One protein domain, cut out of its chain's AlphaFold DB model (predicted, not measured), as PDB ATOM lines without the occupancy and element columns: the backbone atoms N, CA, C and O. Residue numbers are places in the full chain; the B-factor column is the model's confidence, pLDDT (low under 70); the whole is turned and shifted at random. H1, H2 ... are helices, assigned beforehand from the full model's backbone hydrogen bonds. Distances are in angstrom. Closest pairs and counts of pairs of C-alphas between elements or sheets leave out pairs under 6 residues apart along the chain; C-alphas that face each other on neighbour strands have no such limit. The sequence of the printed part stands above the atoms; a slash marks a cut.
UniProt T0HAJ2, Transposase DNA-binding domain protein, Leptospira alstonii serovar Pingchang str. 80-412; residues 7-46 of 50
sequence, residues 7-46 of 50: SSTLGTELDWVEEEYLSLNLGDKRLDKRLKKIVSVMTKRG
ATOM      1  N   SER A   7     106.906 147.948 163.037       48.16
ATOM      2  CA  SER A   7     108.008 146.980 162.968       48.16
ATOM      3  C   SER A   7     107.891 145.984 161.808       48.16
ATOM      4  O   SER A   7     108.888 145.370 161.457       48.16
ATOM      5  N   SER A   8     106.705 145.811 161.208       49.56
ATOM      6  CA  SER A   8     106.504 144.838 160.120       49.56
ATOM      7  C   SER A   8     106.711 145.435 158.728       49.56
ATOM      8  O   SER A   8     107.122 144.713 157.831       49.56
ATOM      9  N   THR A   9     106.448 146.732 158.541       51.22
ATOM     10  CA  THR A   9     106.577 147.396 157.232       51.22
ATOM     11  C   THR A   9     108.039 147.685 156.893       51.22
ATOM     12  O   THR A   9     108.463 147.463 155.766       51.22
ATOM     13  N   LEU A  10     108.839 148.071 157.894       52.84
ATOM     14  CA  LEU A  10     110.269 148.343 157.717       52.84
ATOM     15  C   LEU A  10     111.069 147.107 157.282       52.84
ATOM     16  O   LEU A  10     112.004 147.249 156.511       52.84
ATOM     17  N   GLY A  11     110.717 145.902 157.744       54.28
ATOM     18  CA  GLY A  11     111.416 144.680 157.327       54.28
ATOM     19  C   GLY A  11     111.284 144.424 155.823       54.28
ATOM     20  O   GLY A  11     112.272 144.185 155.145       54.28
ATOM     21  N   THR A  12     110.069 144.573 155.292       59.56
ATOM     22  CA  THR A  12     109.765 144.337 153.874       59.56
ATOM     23  C   THR A  12     110.251 145.471 152.966       59.56
ATOM     24  O   THR A  12     110.672 145.218 151.841       59.56
ATOM     25  N   GLU A  13     110.236 146.720 153.445       60.50
ATOM     26  CA  GLU A  13     110.806 147.860 152.710       60.50
ATOM     27  C   GLU A  13     112.333 147.762 152.593       60.50
ATOM     28  O   GLU A  13     112.894 148.084 151.549       60.50
ATOM     29  N   LEU A  14     113.008 147.284 153.639       63.34
ATOM     30  CA  LEU A  14     114.454 147.075 153.629       63.34
ATOM     31  C   LEU A  14     114.875 145.941 152.683       63.34
ATOM     32  O   LEU A  14     115.864 146.109 151.970       63.34
ATOM     33  N   ASP A  15     114.103 144.853 152.625       67.25
ATOM     34  CA  ASP A  15     114.327 143.762 151.667       67.25
ATOM     35  C   ASP A  15     114.179 144.252 150.213       67.25
ATOM     36  O   ASP A  15     114.992 143.918 149.351       67.25
ATOM     37  N   TRP A  16     113.195 145.114 149.928       70.00
ATOM     38  CA  TRP A  16     113.016 145.689 148.588       70.00
ATOM     39  C   TRP A  16     114.162 146.631 148.182       70.00
ATOM     40  O   TRP A  16     114.638 146.581 147.047       70.00
ATOM     41  N   VAL A  17     114.652 147.454 149.116       73.25
ATOM     42  CA  VAL A  17     115.791 148.358 148.879       73.25
ATOM     43  C   VAL A  17     117.082 147.584 148.597       73.25
ATOM     44  O   VAL A  17     117.896 148.031 147.787       73.25
ATOM     45  N   GLU A  18     117.293 146.434 149.242       70.00
ATOM     46  CA  GLU A  18     118.469 145.597 148.993       70.00
ATOM     47  C   GLU A  18     118.438 144.969 147.590       70.00
ATOM     48  O   GLU A  18     119.447 145.016 146.883       70.00
ATOM     49  N   GLU A  19     117.279 144.481 147.141       73.62
ATOM     50  CA  GLU A  19     117.088 143.916 145.796       73.62
ATOM     51  C   GLU A  19     117.235 144.964 144.673       73.62
ATOM     52  O   GLU A  19     117.930 144.727 143.674       73.62
ATOM     53  N   GLU A  20     116.658 146.163 144.837       75.25
ATOM     54  CA  GLU A  20     116.881 147.269 143.888       75.25
ATOM     55  C   GLU A  20     118.358 147.670 143.829       75.25
ATOM     56  O   GLU A  20     118.909 147.940 142.758       75.25
ATOM     57  N   TYR A  21     119.031 147.669 144.980       73.62
ATOM     58  CA  TYR A  21     120.445 147.989 145.056       73.62
ATOM     59  C   TYR A  21     121.335 146.917 144.398       73.62
ATOM     60  O   TYR A  21     122.286 147.266 143.698       73.62
ATOM     61  N   LEU A  22     121.042 145.624 144.561       70.94
ATOM     62  CA  LEU A  22     121.777 144.550 143.875       70.94
ATOM     63  C   LEU A  22     121.628 144.623 142.348       70.94
ATOM     64  O   LEU A  22     122.528 144.197 141.620       70.94
ATOM     65  N   SER A  23     120.529 145.209 141.874       75.38
ATOM     66  CA  SER A  23     120.255 145.437 140.454       75.38
ATOM     67  C   SER A  23     120.967 146.676 139.880       75.38
ATOM     68  O   SER A  23     121.074 146.825 138.660       75.38
ATOM     69  N   LEU A  24     121.493 147.566 140.731       79.75
ATOM     70  CA  LEU A  24     122.199 148.782 140.325       79.75
ATOM     71  C   LEU A  24     123.635 148.475 139.882       79.75
ATOM     72  O   LEU A  24     124.522 148.185 140.683       79.75
ATOM     73  N   ASN A  25     123.908 148.642 138.588       77.31
ATOM     74  CA  ASN A  25     125.272 148.620 138.072       77.31
ATOM     75  C   ASN A  25     125.835 150.044 137.967       77.31
ATOM     76  O   ASN A  25     125.586 150.758 136.999       77.31
ATOM     77  N   LEU A  26     126.623 150.450 138.963       82.81
ATOM     78  CA  LEU A  26     127.206 151.794 139.031       82.81
ATOM     79  C   LEU A  26     128.459 151.986 138.158       82.81
ATOM     80  O   LEU A  26     128.976 153.099 138.089       82.81
ATOM     81  N   GLY A  27     129.011 150.926 137.556       85.38
ATOM     82  CA  GLY A  27     130.246 150.987 136.758       85.38
ATOM     83  C   GLY A  27     131.534 151.312 137.542       85.38
ATOM     84  O   GLY A  27     132.629 151.042 137.053       85.38
ATOM     85  N   ASP A  28     131.428 151.819 138.776       88.12
ATOM     86  CA  ASP A  28     132.533 152.108 139.694       88.12
ATOM     87  C   ASP A  28     132.441 151.232 140.956       88.12
ATOM     88  O   ASP A  28     131.542 151.362 141.794       88.12
ATOM     89  N   LYS A  29     133.441 150.358 141.131       87.69
ATOM     90  CA  LYS A  29     133.548 149.414 142.259       87.69
ATOM     91  C   LYS A  29     133.617 150.103 143.628       87.69
ATOM     92  O   LYS A  29     133.216 149.526 144.640       87.69
ATOM     93  N   ARG A  30     134.169 151.316 143.696       91.06
ATOM     94  CA  ARG A  30     134.286 152.083 144.941       91.06
ATOM     95  C   ARG A  30     132.943 152.684 145.332       91.06
ATOM     96  O   ARG A  30     132.630 152.700 146.526       91.06
ATOM     97  N   LEU A  31     132.166 153.158 144.358       87.06
ATOM     98  CA  LEU A  31     130.804 153.636 144.593       87.06
ATOM     99  C   LEU A  31     129.887 152.487 145.016       87.06
ATOM    100  O   LEU A  31     129.196 152.635 146.023       87.06
ATOM    101  N   ASP A  32     129.993 151.326 144.364       86.56
ATOM    102  CA  ASP A  32     129.267 150.111 144.757       86.56
ATOM    103  C   ASP A  32     129.506 149.766 146.234       86.56
ATOM    104  O   ASP A  32     128.581 149.707 147.041       86.56
ATOM    105  N   LYS A  33     130.774 149.680 146.654       86.88
ATOM    106  CA  LYS A  33     131.124 149.373 148.049       86.88
ATOM    107  C   LYS A  33     130.609 150.411 149.053       86.88
ATOM    108  O   LYS A  33     130.267 150.052 150.183       86.88
ATOM    109  N   ARG A  34     130.592 151.699 148.688       89.38
ATOM    110  CA  ARG A  34     130.058 152.763 149.558       89.38
ATOM    111  C   ARG A  34     128.546 152.642 149.703       89.38
ATOM    112  O   ARG A  34     128.063 152.758 150.826       89.38
ATOM    113  N   LEU A  35     127.836 152.378 148.610       85.19
ATOM    114  CA  LEU A  35     126.382 152.269 148.618       85.19
ATOM    115  C   LEU A  35     125.917 151.028 149.402       85.19
ATOM    116  O   LEU A  35     125.116 151.185 150.322       85.19
ATOM    117  N   LYS A  36     126.559 149.863 149.205       83.25
ATOM    118  CA  LYS A  36     126.423 148.654 150.056       83.25
ATOM    119  C   LYS A  36     126.470 148.972 151.550       83.25
ATOM    120  O   LYS A  36     125.656 148.506 152.344       83.25
ATOM    121  N   LYS A  37     127.457 149.780 151.951       86.69
ATOM    122  CA  LYS A  37     127.670 150.146 153.356       86.69
ATOM    123  C   LYS A  37     126.565 151.062 153.883       86.69
ATOM    124  O   LYS A  37     126.182 150.913 155.037       86.69
ATOM    125  N   ILE A  38     126.075 151.993 153.066       83.62
ATOM    126  CA  ILE A  38     124.974 152.893 153.432       83.62
ATOM    127  C   ILE A  38     123.694 152.084 153.633       83.62
ATOM    128  O   ILE A  38     123.113 152.169 154.711       83.62
ATOM    129  N   VAL A  39     123.328 151.234 152.666       80.31
ATOM    130  CA  VAL A  39     122.145 150.362 152.758       80.31
ATOM    131  C   VAL A  39     122.229 149.482 154.005       80.31
ATOM    132  O   VAL A  39     121.316 149.505 154.821       80.31
ATOM    133  N   SER A  40     123.371 148.827 154.251       78.62
ATOM    134  CA  SER A  40     123.575 148.006 155.456       78.62
ATOM    135  C   SER A  40     123.452 148.786 156.776       78.62
ATOM    136  O   SER A  40     123.050 148.232 157.799       78.62
ATOM    137  N   VAL A  41     123.829 150.068 156.799       83.12
ATOM    138  CA  VAL A  41     123.672 150.916 157.990       83.12
ATOM    139  C   VAL A  41     122.217 151.348 158.160       83.12
ATOM    140  O   VAL A  41     121.727 151.334 159.286       83.12
ATOM    141  N   MET A  42     121.522 151.690 157.073       76.62
ATOM    142  CA  MET A  42     120.107 152.073 157.105       76.62
ATOM    143  C   MET A  42     119.212 150.895 157.510       76.62
ATOM    144  O   MET A  42     118.322 151.079 158.343       76.62
ATOM    145  N   THR A  43     119.508 149.684 157.024       71.19
ATOM    146  CA  THR A  43     118.801 148.453 157.409       71.19
ATOM    147  C   THR A  43     119.006 148.129 158.890       71.19
ATOM    148  O   THR A  43     118.046 147.914 159.625       71.19
ATOM    149  N   LYS A  44     120.251 148.191 159.383       72.56
ATOM    150  CA  LYS A  44     120.573 147.917 160.798       72.56
ATOM    151  C   LYS A  44     120.041 148.962 161.775       72.56
ATOM    152  O   LYS A  44     119.820 148.638 162.938       72.56
ATOM    153  N   ARG A  45     119.874 150.210 161.336       67.81
ATOM    154  CA  ARG A  45     119.384 151.317 162.172       67.81
ATOM    155  C   ARG A  45     117.860 151.475 162.155       67.81
ATOM    156  O   ARG A  45     117.360 152.395 162.802       67.81
ATOM    157  N   GLY A  46     117.126 150.607 161.453       61.78
ATOM    158  CA  GLY A  46     115.660 150.598 161.470       61.78
ATOM    159  C   GLY A  46     115.048 151.960 161.132       61.78
ATOM    160  O   GLY A  46     114.188 152.442 161.862       61.78
TER     161      GLY A  46
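What this domain is: This is residues 7 to 46 of the 50 residues of the protein "Transposase DNA-binding domain protein" of Leptospira alstonii serovar Pingchang str. 80-412 (UniProt T0HAJ2). This is a single helical hairpin: the chain runs out along H1, turns through a five-residue loop and folds back along H2, and the two helices, of similar length, lie side by side with their lines only 8 degrees from each other, running opposite ways. The two helices make the long axis, with the loop closing one end and both ends of the printed part at the other. The printed part has 40 residues, with two named helices, H1 then H2, and no named strand; the class is all helix. It is only just loose, close to compact, with a radius of gyration of the C-alphas of 10.9 A, and its outline is flat, spanning 34 by 18 by 6 A.

Where its parts are: Begin with the longest helix, H2, residues 29 to 44: find C-alpha 29 at (133.548, 149.414, 142.259), and from there the helix runs 22.7 A to C-alpha 44 at (120.573, 147.917, 160.798). Then go back to C-alpha 9 at (106.577, 147.396, 157.232), where H1, residues 9 to 23, begins; it measures 21.7 A from first to last C-alpha.

How they stand to each other: Look at residues 36 to 43 of H2, for with these alone it touches H1. The closest C-alphas are those of Leu 14 and Thr 43, 5.9 A apart. H1 and H2 form a helical hairpin and run opposite ways at a shallow tilt of 8 degrees, with their centres 12.6 A apart. In both helices every O i to N i+4 pair is within hydrogen-bond range.

The domain as a whole: The two C-alphas farthest apart are those of Ser 7 and Gly 27, at 34.6 A, while those of Ser 7 and Gly 46 are 8.6 A apart. The printed part has no cut, and the link from H1 to H2 is tight. In the B-factor column of this model you will find a mean pLDDT of 74.0 for the printed part, with residues 7 to 15 and 45 to 46 under 70.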